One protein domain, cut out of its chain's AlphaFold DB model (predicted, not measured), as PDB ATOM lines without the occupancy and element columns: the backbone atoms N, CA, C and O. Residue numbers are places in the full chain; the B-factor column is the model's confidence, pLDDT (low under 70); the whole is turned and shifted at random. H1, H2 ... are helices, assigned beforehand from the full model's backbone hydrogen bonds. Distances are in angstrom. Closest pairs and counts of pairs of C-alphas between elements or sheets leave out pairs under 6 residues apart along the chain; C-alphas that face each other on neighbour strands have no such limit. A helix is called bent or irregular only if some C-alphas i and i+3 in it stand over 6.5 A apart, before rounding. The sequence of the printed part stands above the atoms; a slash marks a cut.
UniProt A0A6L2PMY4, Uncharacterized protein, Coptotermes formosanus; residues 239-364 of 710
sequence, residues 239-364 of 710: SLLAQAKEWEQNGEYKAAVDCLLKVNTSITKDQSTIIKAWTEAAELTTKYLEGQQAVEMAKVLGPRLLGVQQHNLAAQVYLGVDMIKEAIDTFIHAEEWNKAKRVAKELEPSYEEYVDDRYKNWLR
ATOM      1  N   SER A 239      11.354  33.227  60.781       70.88
ATOM      2  CA  SER A 239      10.233  33.985  60.207       70.88
ATOM      3  C   SER A 239       8.899  33.686  60.900       70.88
ATOM      4  O   SER A 239       8.105  34.601  61.119       70.88
ATOM      5  N   LEU A 240       8.672  32.435  61.319       74.38
ATOM      6  CA  LEU A 240       7.468  32.029  62.053       74.38
ATOM      7  C   LEU A 240       7.455  32.605  63.474       74.38
ATOM      8  O   LEU A 240       6.419  33.080  63.935       74.38
ATOM      9  N   LEU A 241       8.608  32.620  64.149       78.62
ATOM     10  CA  LEU A 241       8.747  33.212  65.483       78.62
ATOM     11  C   LEU A 241       8.599  34.740  65.456       78.62
ATOM     12  O   LEU A 241       7.954  35.310  66.335       78.62
ATOM     13  N   ALA A 242       9.157  35.410  64.442       79.44
ATOM     14  CA  ALA A 242       8.974  36.849  64.258       79.44
ATOM     15  C   ALA A 242       7.504  37.200  63.988       79.44
ATOM     16  O   ALA A 242       6.971  38.131  64.590       79.44
ATOM     17  N   GLN A 243       6.835  36.407  63.146       78.81
ATOM     18  CA  GLN A 243       5.415  36.573  62.867       78.81
ATOM     19  C   GLN A 243       4.572  36.349  64.127       78.81
ATOM     20  O   GLN A 243       3.716  37.166  64.429       78.81
ATOM     21  N   ALA A 244       4.831  35.309  64.923       78.88
ATOM     22  CA  ALA A 244       4.088  35.089  66.167       78.88
ATOM     23  C   ALA A 244       4.153  36.294  67.129       78.88
ATOM     24  O   ALA A 244       3.126  36.695  67.675       78.88
ATOM     25  N   LYS A 245       5.328  36.923  67.270       81.94
ATOM     26  CA  LYS A 245       5.518  38.120  68.112       81.94
ATOM     27  C   LYS A 245       4.795  39.357  67.596       81.94
ATOM     28  O   LYS A 245       4.336  40.178  68.382       81.94
ATOM     29  N   GLU A 246       4.698  39.515  66.281       82.25
ATOM     30  CA  GLU A 246       3.943  40.617  65.683       82.25
ATOM     31  C   GLU A 246       2.443  40.489  65.998       82.25
ATOM     32  O   GLU A 246       1.790  41.463  66.367       82.25
ATOM     33  N   TRP A 247       1.907  39.269  65.937       82.12
ATOM     34  CA  TRP A 247       0.504  38.998  66.261       82.12
ATOM     35  C   TRP A 247       0.222  39.140  67.762       82.12
ATOM     36  O   TRP A 247      -0.843  39.629  68.137       82.12
ATOM     37  N   GLU A 248       1.193  38.803  68.615       82.94
ATOM     38  CA  GLU A 248       1.141  39.085  70.054       82.94
ATOM     39  C   GLU A 248       1.056  40.597  70.335       82.94
ATOM     40  O   GLU A 248       0.181  41.035  71.081       82.94
ATOM     41  N   GLN A 249       1.901  41.414  69.693       82.25
ATOM     42  CA  GLN A 249       1.888  42.878  69.855       82.25
ATOM     43  C   GLN A 249       0.589  43.525  69.360       82.25
ATOM     44  O   GLN A 249       0.154  44.537  69.911       82.25
ATOM     45  N   ASN A 250      -0.041  42.927  68.349       82.25
ATOM     46  CA  ASN A 250      -1.319  43.374  67.801       82.25
ATOM     47  C   ASN A 250      -2.536  42.889  68.617       82.25
ATOM     48  O   ASN A 250      -3.662  43.284  68.320       82.25
ATOM     49  N   GLY A 251      -2.331  42.067  69.655       76.88
ATOM     50  CA  GLY A 251      -3.395  41.535  70.513       76.88
ATOM     51  C   GLY A 251      -4.174  40.359  69.908       76.88
ATOM     52  O   GLY A 251      -5.202  39.956  70.452       76.88
ATOM     53  N   GLU A 252      -3.700  39.782  68.801       83.44
ATOM     54  CA  GLU A 252      -4.316  38.634  68.126       83.44
ATOM     55  C   GLU A 252      -3.741  37.304  68.649       83.44
ATOM     56  O   GLU A 252      -3.086  36.536  67.940       83.44
ATOM     57  N   TYR A 253      -4.004  37.012  69.926       82.56
ATOM     58  CA  TYR A 253      -3.361  35.911  70.658       82.56
ATOM     59  C   TYR A 253      -3.639  34.509  70.090       82.56
ATOM     60  O   TYR A 253      -2.747  33.663  70.092       82.56
ATOM     61  N   LYS A 254      -4.840  34.245  69.553       81.44
ATOM     62  CA  LYS A 254      -5.176  32.930  68.968       81.44
ATOM     63  C   LYS A 254      -4.289  32.610  67.764       81.44
ATOM     64  O   LYS A 254      -3.728  31.523  67.669       81.44
ATOM     65  N   ALA A 255      -4.136  33.570  66.863       81.12
ATOM     66  CA  ALA A 255      -3.343  33.379  65.661       81.12
ATOM     67  C   ALA A 255      -1.831  33.385  65.950       81.12
ATOM     68  O   ALA A 255      -1.085  32.683  65.265       81.12
ATOM     69  N   ALA A 256      -1.387  34.076  67.007       82.38
ATOM     70  CA  ALA A 256      -0.033  33.930  67.540       82.38
ATOM     71  C   ALA A 256       0.231  32.489  68.026       82.38
ATOM     72  O   ALA A 256       1.221  31.878  67.621       82.38
ATOM     73  N   VAL A 257      -0.690  31.905  68.806       81.62
ATOM     74  CA  VAL A 257      -0.611  30.505  69.267       81.62
ATOM     75  C   VAL A 257      -0.626  29.522  68.090       81.62
ATOM     76  O   VAL A 257       0.236  28.646  68.020       81.62
ATOM     77  N   ASP A 258      -1.524  29.697  67.117       81.75
ATOM     78  CA  ASP A 258      -1.571  28.869  65.902       81.75
ATOM     79  C   ASP A 258      -0.275  28.967  65.076       81.75
ATOM     80  O   ASP A 258       0.141  27.994  64.443       81.75
ATOM     81  N   CYS A 259       0.382  30.130  65.067       81.62
ATOM     82  CA  CYS A 259       1.670  30.320  64.403       81.62
ATOM     83  C   CYS A 259       2.800  29.584  65.138       81.62
ATOM     84  O   CYS A 259       3.556  28.838  64.512       81.62
ATOM     85  N   LEU A 260       2.868  29.707  66.466       80.88
ATOM     86  CA  LEU A 260       3.846  29.002  67.304       80.88
ATOM     87  C   LEU A 260       3.673  27.477  67.239       80.88
ATOM     88  O   LEU A 260       4.655  26.739  67.231       80.88
ATOM     89  N   LEU A 261       2.438  26.991  67.107       81.06
ATOM     90  CA  LEU A 261       2.132  25.571  66.917       81.06
ATOM     91  C   LEU A 261       2.593  25.014  65.561       81.06
ATOM     92  O   LEU A 261       2.685  23.791  65.416       81.06
ATOM     93  N   LYS A 262       2.883  25.858  64.563       79.88
ATOM     94  CA  LYS A 262       3.477  25.402  63.294       79.88
ATOM     95  C   LYS A 262       4.950  25.047  63.455       79.88
ATOM     96  O   LYS A 262       5.446  24.243  62.675       79.88
ATOM     97  N   VAL A 263       5.631  25.584  64.470       78.81
ATOM     98  CA  VAL A 263       7.008  25.205  64.798       78.81
ATOM     99  C   VAL A 263       6.989  23.790  65.377       78.81
ATOM    100  O   VAL A 263       6.470  23.558  66.467       78.81
ATOM    101  N   ASN A 264       7.498  22.821  64.623       74.94
ATOM    102  CA  ASN A 264       7.490  21.404  64.971       74.94
ATOM    103  C   ASN A 264       8.751  20.707  64.414       74.94
ATOM    104  O   ASN A 264       9.606  21.330  63.782       74.94
ATOM    105  N   THR A 265       8.834  19.390  64.603       67.75
ATOM    106  CA  THR A 265       9.963  18.565  64.151       67.75
ATOM    107  C   THR A 265      10.112  18.450  62.629       67.75
ATOM    108  O   THR A 265      11.164  17.998  62.180       67.75
ATOM    109  N   SER A 266       9.106  18.838  61.830       65.56
ATOM    110  CA  SER A 266       9.220  18.865  60.364       65.56
ATOM    111  C   SER A 266       9.901  20.140  59.859       65.56
ATOM    112  O   SER A 266      10.480  20.121  58.779       65.56
ATOM    113  N   ILE A 267       9.900  21.225  60.646       65.12
ATOM    114  CA  ILE A 267      10.519  22.506  60.264       65.12
ATOM    115  C   ILE A 267      11.872  22.730  60.970       65.12
ATOM    116  O   ILE A 267      12.808  23.234  60.352       65.12
ATOM    117  N   THR A 268      12.037  22.306  62.232       65.50
ATOM    118  CA  THR A 268      13.342  22.319  62.927       65.50
ATOM    119  C   THR A 268      13.717  20.983  63.536       65.50
ATOM    120  O   THR A 268      12.902  20.266  64.105       65.50
ATOM    121  N   LYS A 269      15.021  20.691  63.512       67.50
ATOM    122  CA  LYS A 269      15.621  19.602  64.300       67.50
ATOM    123  C   LYS A 269      16.023  20.041  65.715       67.50
ATOM    124  O   LYS A 269      16.328  19.191  66.547       67.50
ATOM    125  N   ASP A 270      16.049  21.347  65.991       75.56
ATOM    126  CA  ASP A 270      16.433  21.886  67.297       75.56
ATOM    127  C   ASP A 270      15.263  21.824  68.287       75.56
ATOM    128  O   ASP A 270      14.403  22.709  68.331       75.56
ATOM    129  N   GLN A 271      15.266  20.789  69.127       74.00
ATOM    130  CA  GLN A 271      14.267  20.587  70.177       74.00
ATOM    131  C   GLN A 271      14.154  21.777  71.144       74.00
ATOM    132  O   GLN A 271      13.073  22.017  71.678       74.00
ATOM    133  N   SER A 272      15.216  22.561  71.350       79.00
ATOM    134  CA  SER A 272      15.188  23.688  72.289       79.00
ATOM    135  C   SER A 272      14.319  24.852  71.796       79.00
ATOM    136  O   SER A 272      13.641  25.500  72.594       79.00
ATOM    137  N   THR A 273      14.294  25.090  70.482       80.31
ATOM    138  CA  THR A 273      13.443  26.117  69.857       80.31
ATOM    139  C   THR A 273      11.974  25.716  69.864       80.31
ATOM    140  O   THR A 273      11.123  26.543  70.179       80.31
ATOM    141  N   ILE A 274      11.688  24.433  69.622       79.69
ATOM    142  CA  ILE A 274      10.335  23.866  69.693       79.69
ATOM    143  C   ILE A 274       9.785  23.987  71.119       79.69
ATOM    144  O   ILE A 274       8.667  24.459  71.304       79.69
ATOM    145  N   ILE A 275      10.591  23.635  72.132       80.44
ATOM    146  CA  ILE A 275      10.205  23.781  73.545       80.44
ATOM    147  C   ILE A 275       9.854  25.233  73.852       80.44
ATOM    148  O   ILE A 275       8.775  25.488  74.371       80.44
ATOM    149  N   LYS A 276      10.724  26.186  73.497       84.19
ATOM    150  CA  LYS A 276      10.489  27.614  73.759       84.19
ATOM    151  C   LYS A 276       9.216  28.122  73.084       84.19
ATOM    152  O   LYS A 276       8.405  28.754  73.752       84.19
ATOM    153  N   ALA A 277       9.017  27.793  71.807       83.69
ATOM    154  CA  ALA A 277       7.833  28.199  71.053       83.69
ATOM    155  C   ALA A 277       6.541  27.639  71.671       83.69
ATOM    156  O   ALA A 277       5.548  28.350  71.799       83.69
ATOM    157  N   TRP A 278       6.548  26.373  72.099       85.75
ATOM    158  CA  TRP A 278       5.380  25.750  72.728       85.75
ATOM    159  C   TRP A 278       5.165  26.207  74.172       85.75
ATOM    160  O   TRP A 278       4.022  26.262  74.617       85.75
ATOM    161  N   THR A 279       6.225  26.574  74.900       85.00
ATOM    162  CA  THR A 279       6.109  27.203  76.222       85.00
ATOM    163  C   THR A 279       5.475  28.587  76.125       85.00
ATOM    164  O   THR A 279       4.542  28.881  76.863       85.00
ATOM    165  N   GLU A 280       5.916  29.405  75.170       84.19
ATOM    166  CA  GLU A 280       5.338  30.726  74.902       84.19
ATOM    167  C   GLU A 280       3.868  30.603  74.464       84.19
ATOM    168  O   GLU A 280       2.996  31.284  75.001       84.19
ATOM    169  N   ALA A 281       3.552  29.638  73.594       84.25
ATOM    170  CA  ALA A 281       2.177  29.341  73.194       84.25
ATOM    171  C   ALA A 281       1.285  28.902  74.373       84.25
ATOM    172  O   ALA A 281       0.122  29.301  74.455       84.25
ATOM    173  N   ALA A 282       1.820  28.094  75.293       83.88
ATOM    174  CA  ALA A 282       1.125  27.665  76.505       83.88
ATOM    175  C   ALA A 282       0.829  28.844  77.442       83.88
ATOM    176  O   ALA A 282      -0.305  28.995  77.892       83.88
ATOM    177  N   GLU A 283       1.811  29.717  77.680       84.56
ATOM    178  CA  GLU A 283       1.616  30.915  78.499       84.56
ATOM    179  C   GLU A 283       0.579  31.865  77.900       84.56
ATOM    180  O   GLU A 283      -0.279  32.366  78.629       84.56
ATOM    181  N   LEU A 284       0.633  32.091  76.583       84.56
ATOM    182  CA  LEU A 284      -0.341  32.924  75.882       84.56
ATOM    183  C   LEU A 284      -1.753  32.337  75.983       84.56
ATOM    184  O   LEU A 284      -2.715  33.069  76.215       84.56
ATOM    185  N   THR A 285      -1.865  31.012  75.879       83.50
ATOM    186  CA  THR A 285      -3.140  30.298  76.007       83.50
ATOM    187  C   THR A 285      -3.725  30.433  77.410       83.50
ATOM    188  O   THR A 285      -4.907  30.723  77.540       83.50
ATOM    189  N   THR A 286      -2.916  30.284  78.461       83.50
ATOM    190  CA  THR A 286      -3.400  30.378  79.847       83.50
ATOM    191  C   THR A 286      -3.693  31.814  80.289       83.50
ATOM    192  O   THR A 286      -4.575  32.022  81.116       83.50
ATOM    193  N   LYS A 287      -2.955  32.813  79.784       84.06
ATOM    194  CA  LYS A 287      -3.088  34.215  80.226       84.06
ATOM    195  C   LYS A 287      -4.130  35.021  79.449       84.06
ATOM    196  O   LYS A 287      -4.712  35.930  80.034       84.06
ATOM    197  N   TYR A 288      -4.310  34.753  78.152       82.81
ATOM    198  CA  TYR A 288      -5.040  35.663  77.253       82.81
ATOM    199  C   TYR A 288      -6.191  35.021  76.467       82.81
ATOM    200  O   TYR A 288      -6.988  35.754  75.881       82.81
ATOM    201  N   LEU A 289      -6.297  33.687  76.418       80.38
ATOM    202  CA  LEU A 289      -7.413  33.007  75.754       80.38
ATOM    203  C   LEU A 289      -8.471  32.592  76.784       80.38
ATOM    204  O   LEU A 289      -8.146  32.014  77.815       80.38
ATOM    205  N   GLU A 290      -9.749  32.832  76.476       78.62
ATOM    206  CA  GLU A 290     -10.886  32.466  77.332       78.62
ATOM    207  C   GLU A 290     -11.928  31.623  76.572       78.62
ATOM    208  O   GLU A 290     -12.057  31.680  75.342       78.62
ATOM    209  N   GLY A 291     -12.703  30.828  77.315       80.31
ATOM    210  CA  GLY A 291     -13.826  30.054  76.787       80.31
ATOM    211  C   GLY A 291     -13.419  28.970  75.779       80.31
ATOM    212  O   GLY A 291     -12.433  28.257  75.948       80.31
ATOM    213  N   GLN A 292     -14.203  28.820  74.710       78.88
ATOM    214  CA  GLN A 292     -14.075  27.704  73.763       78.88
ATOM    215  C   GLN A 292     -12.746  27.708  72.984       78.88
ATOM    216  O   GLN A 292     -12.235  26.645  72.637       78.88
ATOM    217  N   GLN A 293     -12.147  28.884  72.761       79.88
ATOM    218  CA  GLN A 293     -10.865  29.008  72.059       79.88
ATOM    219  C   GLN A 293      -9.698  28.479  72.902       79.88
ATOM    220  O   GLN A 293      -8.812  27.816  72.368       79.88
ATOM    221  N   ALA A 294      -9.721  28.715  74.216       79.12
ATOM    222  CA  ALA A 294      -8.715  28.187  75.132       79.12
ATOM    223  C   ALA A 294      -8.781  26.652  75.215       79.12
ATOM    224  O   ALA A 294      -7.745  25.990  75.198       79.12
ATOM    225  N   VAL A 295      -9.993  26.076  75.211       84.50
ATOM    226  CA  VAL A 295     -10.212  24.613  75.243       84.50
ATOM    227  C   VAL A 295      -9.650  23.941  73.990       84.50
ATOM    228  O   VAL A 295      -8.991  22.904  74.079       84.50
ATOM    229  N   GLU A 296      -9.906  24.516  72.813       83.38
ATOM    230  CA  GLU A 296      -9.380  24.003  71.542       83.38
ATOM    231  C   GLU A 296      -7.850  24.000  71.532       83.38
ATOM    232  O   GLU A 296      -7.238  22.988  71.188       83.38
ATOM    233  N   MET A 297      -7.233  25.102  71.966       82.69
ATOM    234  CA  MET A 297      -5.775  25.220  72.006       82.69
ATOM    235  C   MET A 297      -5.154  24.289  73.049       82.69
ATOM    236  O   MET A 297      -4.168  23.618  72.747       82.69
ATOM    237  N   ALA A 298      -5.754  24.159  74.236       84.00
ATOM    238  CA  ALA A 298      -5.290  23.247  75.282       84.00
ATOM    239  C   ALA A 298      -5.285  21.778  74.822       84.00
ATOM    240  O   ALA A 298      -4.310  21.064  75.061       84.00
ATOM    241  N   LYS A 299      -6.313  21.332  74.084       85.69
ATOM    242  CA  LYS A 299      -6.382  19.968  73.518       85.69
ATOM    243  C   LYS A 299      -5.293  19.676  72.483       85.69
ATOM    244  O   LYS A 299      -4.929  18.516  72.303       85.69
ATOM    245  N   VAL A 300      -4.772  20.701  71.807       85.31
ATOM    246  CA  VAL A 300      -3.681  20.564  70.826       85.31
ATOM    247  C   VAL A 300      -2.310  20.704  71.492       85.31
ATOM    248  O   VAL A 300      -1.404  19.922  71.197       85.31
ATOM    249  N   LEU A 301      -2.150  21.673  72.396       84.69
ATOM    250  CA  LEU A 301      -0.902  21.943  73.115       84.69
ATOM    251  C   LEU A 301      -0.560  20.838  74.114       84.69
ATOM    252  O   LEU A 301       0.595  20.431  74.192       84.69
ATOM    253  N   GLY A 302      -1.541  20.319  74.852       84.25
ATOM    254  CA  GLY A 302      -1.306  19.354  75.920       84.25
ATOM    255  C   GLY A 302      -0.586  18.076  75.463       84.25
ATOM    256  O   GLY A 302       0.478  17.776  76.006       84.25
ATOM    257  N   PRO A 303      -1.061  17.348  74.430       85.62
ATOM    258  CA  PRO A 303      -0.363  16.166  73.915       85.62
ATOM    259  C   PRO A 303       1.038  16.482  73.374       85.62
ATOM    260  O   PRO A 303       1.960  15.683  73.531       85.62
ATOM    261  N   ARG A 304       1.219  17.663  72.770       84.31
ATOM    262  CA  ARG A 304       2.518  18.112  72.246       84.31
ATOM    263  C   ARG A 304       3.513  18.381  73.374       84.31
ATOM    264  O   ARG A 304       4.644  17.914  73.302       84.31
ATOM    265  N   LEU A 305       3.082  19.051  74.442       83.81
ATOM    266  CA  LEU A 305       3.899  19.306  75.632       83.81
ATOM    267  C   LEU A 305       4.253  18.013  76.379       83.81
ATOM    268  O   LEU A 305       5.390  17.865  76.832       83.81
ATOM    269  N   LEU A 306       3.326  17.050  76.449       83.44
ATOM    270  CA  LEU A 306       3.602  15.712  76.986       83.44
ATOM    271  C   LEU A 306       4.675  14.980  76.168       83.44
ATOM    272  O   LEU A 306       5.568  14.369  76.752       83.44
ATOM    273  N   GLY A 307       4.634  15.093  74.835       80.81
ATOM    274  CA  GLY A 307       5.643  14.517  73.940       80.81
ATOM    275  C   GLY A 307       7.058  15.070  74.150       80.81
ATOM    276  O   GLY A 307       8.029  14.387  73.836       80.81
ATOM    277  N   VAL A 308       7.188  16.269  74.726       82.44
ATOM    278  CA  VAL A 308       8.481  16.918  75.020       82.44
ATOM    279  C   VAL A 308       8.802  16.909  76.521       82.44
ATOM    280  O   VAL A 308       9.642  17.667  76.998       82.44
ATOM    281  N   GLN A 309       8.137  16.038  77.286       80.56
ATOM    282  CA  GLN A 309       8.348  15.846  78.726       80.56
ATOM    283  C   GLN A 309       8.101  17.101  79.592       80.56
ATOM    284  O   GLN A 309       8.514  17.165  80.750       80.56
ATOM    285  N   GLN A 310       7.375  18.102  79.079       84.56
ATOM    286  CA  GLN A 310       6.987  19.305  79.830       84.56
ATOM    287  C   GLN A 310       5.645  19.096  80.548       84.56
ATOM    288  O   GLN A 310       4.656  19.788  80.302       84.56
ATOM    289  N   HIS A 311       5.606  18.118  81.455       85.81
ATOM    290  CA  HIS A 311       4.367  17.666  82.097       85.81
ATOM    291  C   HIS A 311       3.723  18.719  83.012       85.81
ATOM    292  O   HIS A 311       2.510  18.902  82.977       85.81
ATOM    293  N   ASN A 312       4.527  19.456  83.788       85.62
ATOM    294  CA  ASN A 312       4.028  20.501  84.693       85.62
ATOM    295  C   ASN A 312       3.336  21.644  83.932       85.62
ATOM    296  O   ASN A 312       2.300  22.137  84.373       85.62
ATOM    297  N   LEU A 313       3.887  22.045  82.783       84.81
ATOM    298  CA  LEU A 313       3.303  23.098  81.957       84.81
ATOM    299  C   LEU A 313       2.028  22.616  81.254       84.81
ATOM    300  O   LEU A 313       1.035  23.334  81.238       84.81
ATOM    301  N   ALA A 314       2.022  21.380  80.743       86.69
ATOM    302  CA  ALA A 314       0.823  20.770  80.168       86.69
ATOM    303  C   ALA A 314      -0.333  20.722  81.184       86.69
ATOM    304  O   ALA A 314      -1.460  21.091  80.857       86.69
ATOM    305  N   ALA A 315      -0.040  20.336  82.429       85.94
ATOM    306  CA  ALA A 315      -1.022  20.315  83.506       85.94
ATOM    307  C   ALA A 315      -1.564  21.718  83.828       85.94
ATOM    308  O   ALA A 315      -2.766  21.880  84.005       85.94
ATOM    309  N   GLN A 316      -0.704  22.743  83.859       86.06
ATOM    310  CA  GLN A 316      -1.123  24.136  84.075       86.06
ATOM    311  C   GLN A 316      -2.035  24.656  82.961       86.06
ATOM    312  O   GLN A 316      -3.019  25.331  83.259       86.06
ATOM    313  N   VAL A 317      -1.749  24.314  81.702       86.00
ATOM    314  CA  VAL A 317      -2.609  24.678  80.565       86.00
ATOM    315  C   VAL A 317      -3.990  24.046  80.711       86.00
ATOM    316  O   VAL A 317      -4.986  24.737  80.531       86.00
ATOM    317  N   TYR A 318      -4.075  22.767  81.090       87.94
ATOM    318  CA  TYR A 318      -5.365  22.111  81.322       87.94
ATOM    319  C   TYR A 318      -6.121  22.683  82.529       87.94
ATOM    320  O   TYR A 318      -7.325  22.911  82.434       87.94
ATOM    321  N   LEU A 319      -5.425  22.975  83.635       86.31
ATOM    322  CA  LEU A 319      -6.030  23.603  84.816       86.31
ATOM    323  C   LEU A 319      -6.542  25.017  84.534       86.31
ATOM    324  O   LEU A 319      -7.602  25.377  85.028       86.31
ATOM    325  N   GLY A 320      -5.826  25.804  83.727       82.50
ATOM    326  CA  GLY A 320      -6.243  27.160  83.354       82.50
ATOM    327  C   GLY A 320      -7.515  27.214  82.503       82.50
ATOM    328  O   GLY A 320      -8.090  28.284  82.339       82.50
ATOM    329  N   VAL A 321      -7.953  26.071  81.970       84.56
ATOM    330  CA  VAL A 321      -9.129  25.938  81.101       84.56
ATOM    331  C   VAL A 321     -10.191  25.015  81.732       84.56
ATOM    332  O   VAL A 321     -11.076  24.506  81.049       84.56
ATOM    333  N   ASP A 322     -10.101  24.770  83.044       82.44
ATOM    334  CA  ASP A 322     -11.000  23.897  83.816       82.44
ATOM    335  C   ASP A 322     -11.097  22.442  83.297       82.44
ATOM    336  O   ASP A 322     -12.033  21.703  83.608       82.44
ATOM    337  N   MET A 323     -10.095  21.968  82.547       86.69
ATOM    338  CA  MET A 323      -9.962  20.565  82.130       86.69
ATOM    339  C   MET A 323      -9.269  19.747  83.233       86.69
ATOM    340  O   MET A 323      -8.135  19.282  83.095       86.69
ATOM    341  N   ILE A 324      -9.948  19.617  84.377       86.75
ATOM    342  CA  ILE A 324      -9.388  19.058  85.622       86.75
ATOM    343  C   ILE A 324      -8.969  17.591  85.446       86.75
ATOM    344  O   ILE A 324      -7.906  17.187  85.923       86.75
ATOM    345  N   LYS A 325      -9.761  16.790  84.723       87.12
ATOM    346  CA  LYS A 325      -9.470  15.369  84.496       87.12
ATOM    347  C   LYS A 325      -8.192  15.175  83.683       87.12
ATOM    348  O   LYS A 325      -7.334  14.382  84.065       87.12
ATOM    349  N   GLU A 326      -8.042  15.917  82.592       88.50
ATOM    350  CA  GLU A 326      -6.860  15.871  81.736       88.50
ATOM    351  C   GLU A 326      -5.617  16.352  82.491       88.50
ATOM    352  O   GLU A 326      -4.560  15.735  82.372       88.50
ATOM    353  N   ALA A 327      -5.746  17.372  83.348       87.62
ATOM    354  CA  ALA A 327      -4.668  17.794  84.240       87.62
ATOM    355  C   ALA A 327      -4.256  16.684  85.226       87.62
ATOM    356  O   ALA A 327      -3.065  16.390  85.363       87.62
ATOM    357  N   ILE A 328      -5.216  16.019  85.875       88.19
ATOM    358  CA  ILE A 328      -4.950  14.879  86.768       88.19
ATOM    359  C   ILE A 328      -4.248  13.751  86.005       88.19
ATOM    360  O   ILE A 328      -3.224  13.246  86.468       88.19
ATOM    361  N   ASP A 329      -4.737  13.400  84.815       88.38
ATOM    362  CA  ASP A 329      -4.113  12.385  83.972       88.38
ATOM    363  C   ASP A 329      -2.675  12.778  83.598       88.38
ATOM    364  O   ASP A 329      -1.793  11.920  83.630       88.38
ATOM    365  N   THR A 330      -2.383  14.056  83.318       88.88
ATOM    366  CA  THR A 330      -0.998  14.493  83.062       88.88
ATOM    367  C   THR A 330      -0.079  14.344  84.274       88.88
ATOM    368  O   THR A 330       1.050  13.884  84.108       88.88
ATOM    369  N   PHE A 331      -0.550  14.650  85.489       88.75
ATOM    370  CA  PHE A 331       0.231  14.420  86.711       88.75
ATOM    371  C   PHE A 331       0.446  12.929  86.990       88.75
ATOM    372  O   PHE A 331       1.528  12.547  87.431       88.75
ATOM    373  N   ILE A 332      -0.545  12.083  86.688       87.62
ATOM    374  CA  ILE A 332      -0.415  10.621  86.776       87.62
ATOM    375  C   ILE A 332       0.655  10.115  85.799       87.62
ATOM    376  O   ILE A 332       1.501   9.313  86.186       87.62
ATOM    377  N   HIS A 333       0.664  10.603  84.552       85.19
ATOM    378  CA  HIS A 333       1.694  10.242  83.567       85.19
ATOM    379  C   HIS A 333       3.094  10.720  83.972       85.19
ATOM    380  O   HIS A 333       4.076  10.065  83.636       85.19
ATOM    381  N   ALA A 334       3.187  11.834  84.700       85.06
ATOM    382  CA  ALA A 334       4.440  12.363  85.236       85.06
ATOM    383  C   ALA A 334       4.895  11.689  86.545       85.06
ATOM    384  O   ALA A 334       5.891  12.111  87.126       85.06
ATOM    385  N   GLU A 335       4.151  10.691  87.039       85.56
ATOM    386  CA  GLU A 335       4.362  10.030  88.336       85.56
ATOM    387  C   GLU A 335       4.315  10.988  89.551       85.56
ATOM    388  O   GLU A 335       4.764  10.663  90.652       85.56
ATOM    389  N   GLU A 336       3.713  12.173  89.395       87.25
ATOM    390  CA  GLU A 336       3.573  13.187  90.445       87.25
ATOM    391  C   GLU A 336       2.262  13.004  91.239       87.25
ATOM    392  O   GLU A 336       1.405  13.892  91.318       87.25
ATOM    393  N   TRP A 337       2.109  11.842  91.878       86.25
ATOM    394  CA  TRP A 337       0.882  11.421  92.576       86.25
ATOM    395  C   TRP A 337       0.399  12.396  93.660       86.25
ATOM    396  O   TRP A 337      -0.799  12.634  93.797       86.25
ATOM    397  N   ASN A 338       1.324  13.024  94.394       86.38
ATOM    398  CA  ASN A 338       0.986  14.007  95.429       86.38
ATOM    399  C   ASN A 338       0.299  15.252  94.850       86.38
ATOM    400  O   ASN A 338      -0.619  15.789  95.471       86.38
ATOM    401  N   LYS A 339       0.722  15.713  93.662       86.62
ATOM    402  CA  LYS A 339       0.090  16.856  92.990       86.62
ATOM    403  C   LYS A 339      -1.252  16.449  92.389       86.62
ATOM    404  O   LYS A 339      -2.221  17.172  92.591       86.62
ATOM    405  N   ALA A 340      -1.336  15.270  91.766       86.88
ATOM    406  CA  ALA A 340      -2.595  14.719  91.259       86.88
ATOM    407  C   ALA A 340      -3.667  14.616  92.360       86.88
ATOM    408  O   ALA A 340      -4.781  15.104  92.187       86.88
ATOM    409  N   LYS A 341      -3.311  14.057  93.527       85.69
ATOM    410  CA  LYS A 341      -4.230  13.909  94.665       85.69
ATOM    411  C   LYS A 341      -4.632  15.252  95.271       85.69
ATOM    412  O   LYS A 341      -5.781  15.430  95.661       85.69
ATOM    413  N   ARG A 342      -3.710  16.218  95.321       87.31
ATOM    414  CA  ARG A 342      -4.010  17.581  95.782       87.31
ATOM    415  C   ARG A 342      -4.996  18.291  94.856       87.31
ATOM    416  O   ARG A 342      -5.949  18.878  95.344       87.31
ATOM    417  N   VAL A 343      -4.777  18.200  93.546       86.94
ATOM    418  CA  VAL A 343      -5.653  18.790  92.525       86.94
ATOM    419  C   VAL A 343      -7.045  18.162  92.574       86.94
ATOM    420  O   VAL A 343      -8.029  18.894  92.591       86.94
ATOM    421  N   ALA A 344      -7.135  16.832  92.686       87.94
ATOM    422  CA  ALA A 344      -8.409  16.146  92.890       87.94
ATOM    423  C   ALA A 344      -9.115  16.638  94.167       87.94
ATOM    424  O   ALA A 344     -10.277  17.016  94.124       87.94
ATOM    425  N   LYS A 345      -8.402  16.740  95.292       86.75
ATOM    426  CA  LYS A 345      -8.983  17.192  96.564       86.75
ATOM    427  C   LYS A 345      -9.464  18.645  96.558       86.75
ATOM    428  O   LYS A 345     -10.483  18.960  97.166       86.75
ATOM    429  N   GLU A 346      -8.684  19.540  95.957       87.00
ATOM    430  CA  GLU A 346      -8.925  20.986  96.014       87.00
ATOM    431  C   GLU A 346      -9.929  21.461  94.954       87.00
ATOM    432  O   GLU A 346     -10.701  22.375  95.242       87.00
ATOM    433  N   LEU A 347      -9.939  20.858  93.759       85.25
ATOM    434  CA  LEU A 347     -10.781  21.309  92.645       85.25
ATOM    435  C   LEU A 347     -12.006  20.422  92.418       85.25
ATOM    436  O   LEU A 347     -13.102  20.946  92.237       85.25
ATOM    437  N   GLU A 348     -11.852  19.094  92.443       86.81
ATOM    438  CA  GLU A 348     -12.965  18.180  92.169       86.81
ATOM    439  C   GLU A 348     -12.832  16.825  92.903       86.81
ATOM    440  O   GLU A 348     -12.254  15.870  92.366       86.81
ATOM    441  N   PRO A 349     -13.400  16.707  94.126       87.00
ATOM    442  CA  PRO A 349     -13.224  15.533  94.989       87.00
ATOM    443  C   PRO A 349     -13.734  14.203  94.417       87.00
ATOM    444  O   PRO A 349     -13.355  13.142  94.908       87.00
ATOM    445  N   SER A 350     -14.575  14.227  93.376       87.00
ATOM    446  CA  SER A 350     -15.059  13.014  92.699       87.00
ATOM    447  C   SER A 350     -13.925  12.215  92.042       87.00
ATOM    448  O   SER A 350     -14.050  11.004  91.869       87.00
ATOM    449  N   TYR A 351     -12.796  12.861  91.725       87.50
ATOM    450  CA  TYR A 351     -11.628  12.208  91.139       87.50
ATOM    451  C   TYR A 351     -10.625  11.660  92.165       87.50
ATOM    452  O   TYR A 351      -9.648  11.036  91.753       87.50
ATOM    453  N   GLU A 352     -10.829  11.828  93.480       84.94
ATOM    454  CA  GLU A 352      -9.917  11.251  94.485       84.94
ATOM    455  C   GLU A 352      -9.847   9.720  94.378       84.94
ATOM    456  O   GLU A 352      -8.754   9.153  94.334       84.94
ATOM    457  N   GLU A 353     -11.002   9.058  94.245       84.81
ATOM    458  CA  GLU A 353     -11.089   7.601  94.071       84.81
ATOM    459  C   GLU A 353     -10.399   7.151  92.773       84.81
ATOM    460  O   GLU A 353      -9.662   6.165  92.759       84.81
ATOM    461  N   TYR A 354     -10.545   7.932  91.697       87.19
ATOM    462  CA  TYR A 354      -9.877   7.671  90.421       87.19
ATOM    463  C   TYR A 354      -8.346   7.731  90.537       87.19
ATOM    464  O   TYR A 354      -7.653   6.853  90.017       87.19
ATOM    465  N   VAL A 355      -7.801   8.742  91.228       87.00
ATOM    466  CA  VAL A 355      -6.350   8.866  91.450       87.00
ATOM    467  C   VAL A 355      -5.840   7.717  92.315       87.00
ATOM    468  O   VAL A 355      -4.815   7.117  91.982       87.00
ATOM    469  N   ASP A 356      -6.563   7.374  93.381       84.00
ATOM    470  CA  ASP A 356      -6.179   6.297  94.293       84.00
ATOM    471  C   ASP A 356      -6.183   4.930  93.589       84.00
ATOM    472  O   ASP A 356      -5.235   4.158  93.741       84.00
ATOM    473  N   ASP A 357      -7.167   4.640  92.736       85.44
ATOM    474  CA  ASP A 357      -7.193   3.397  91.957       85.44
ATOM    475  C   ASP A 357      -6.093   3.330  90.892       85.44
ATOM    476  O   ASP A 357      -5.492   2.272  90.663       85.44
ATOM    477  N   ARG A 358      -5.760   4.454  90.247       86.44
ATOM    478  CA  ARG A 358      -4.624   4.514  89.310       86.44
ATOM    479  C   ARG A 358      -3.293   4.333  90.037       86.44
ATOM    480  O   ARG A 358      -2.427   3.626  89.517       86.44
ATOM    481  N   TYR A 359      -3.158   4.883  91.241       84.25
ATOM    482  CA  TYR A 359      -1.971   4.726  92.079       84.25
ATOM    483  C   TYR A 359      -1.785   3.278  92.547       84.25
ATOM    484  O   TYR A 359      -0.703   2.715  92.368       84.25
ATOM    485  N   LYS A 360      -2.852   2.622  93.036       82.88
ATOM    486  CA  LYS A 360      -2.836   1.186  93.385       82.88
ATOM    487  C   LYS A 360      -2.391   0.326  92.201       82.88
ATOM    488  O   LYS A 360      -1.530  -0.539  92.349       82.88
ATOM    489  N   ASN A 361      -2.939   0.580  91.011       83.88
ATOM    490  CA  ASN A 361      -2.584  -0.163  89.800       83.88
ATOM    491  C   ASN A 361      -1.122   0.048  89.380       83.88
ATOM    492  O   ASN A 361      -0.468  -0.899  88.939       83.88
ATOM    493  N   TRP A 362      -0.590   1.263  89.528       85.12
ATOM    494  CA  TRP A 362       0.827   1.541  89.282       85.12
ATOM    495  C   TRP A 362       1.732   0.821  90.291       85.12
ATOM    496  O   TRP A 362       2.691   0.166  89.883       85.12
ATOM    497  N   LEU A 363       1.385   0.843  91.584       81.62
ATOM    498  CA  LEU A 363       2.120   0.125  92.631       81.62
ATOM    499  C   LEU A 363       2.135  -1.392  92.399       81.62
ATOM    500  O   LEU A 363       3.192  -2.012  92.536       81.62
ATOM    501  N   ARG A 364       0.999  -1.976  91.988       80.75
ATOM    502  CA  ARG A 364       0.908  -3.394  91.600       80.75
ATOM    503  C   ARG A 364       1.821  -3.711  90.414       80.75
ATOM    504  O   ARG A 364       2.596  -4.657  90.493       80.75
TER     505      ARG A 364
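AT A GLANCE: This is residues 239 to 364 of the 710 residues of an uncharacterized protein of Coptotermes formosanus (UniProt A0A6L2PMY4). Eight helices, H1 to H8, stand side by side in a zigzag row that follows the chain, each running back against the one before it. The row makes a flat slab, with H1 at one end, H8 at the other, and H4 and H5 near the middle. The printed part has 126 residues with eight named helices, in the order H1 to H8, and no named strand; the class is all helix. It is compact, with a radius of gyration of the C-alphas of 15.9 A, and spans 49 by 32 by 17 A.

IN THESE COORDINATES: Find C-alpha 239 at (10.233, 33.985, 60.207); H1 runs from there to residue 249, 15.6 A. Next come H2, residues 253 to 260, and H3, residues 271 to 288, 25.5 A. H4, residues 292 to 307, 23.7 A, has a kink of 27 degrees near residue 300. Then follow H5, residues 311 to 319, H6, 324 to 333, and H7, 337 to 347. H8, residues 349 to 364, 23.9 A, ends at (0.908, -3.394, 91.600); it is only just irregular, with C-alphas 350 and 353 6.9 A apart.

HOW THE PARTS SIT: H1 and H2 form a helical hairpin; their closest C-alphas, Ala 244 and Ala 256, are 4.5 A apart. H3 touches H5 with residues 279 to 286 alone, at a shallow tilt of 21 degrees, the same way; look at C-alphas 286 and 317, the closest, 5.8 A apart. H6, H7 and H8 form an up-and-down bundle, each running against the one before. H1 and H8 are apart. Every O i to N i+4 pair is within hydrogen-bond range in H1, H2, H3, H5, H6 and H7; in H4 and H8, 10 of 12 are.

THE WHOLE: The farthest C-alphas, Asn 250 and Arg 364, are 52.5 A apart. The printed part has no cut and no long link. Residues 265 to 269 are under 70 in pLDDT.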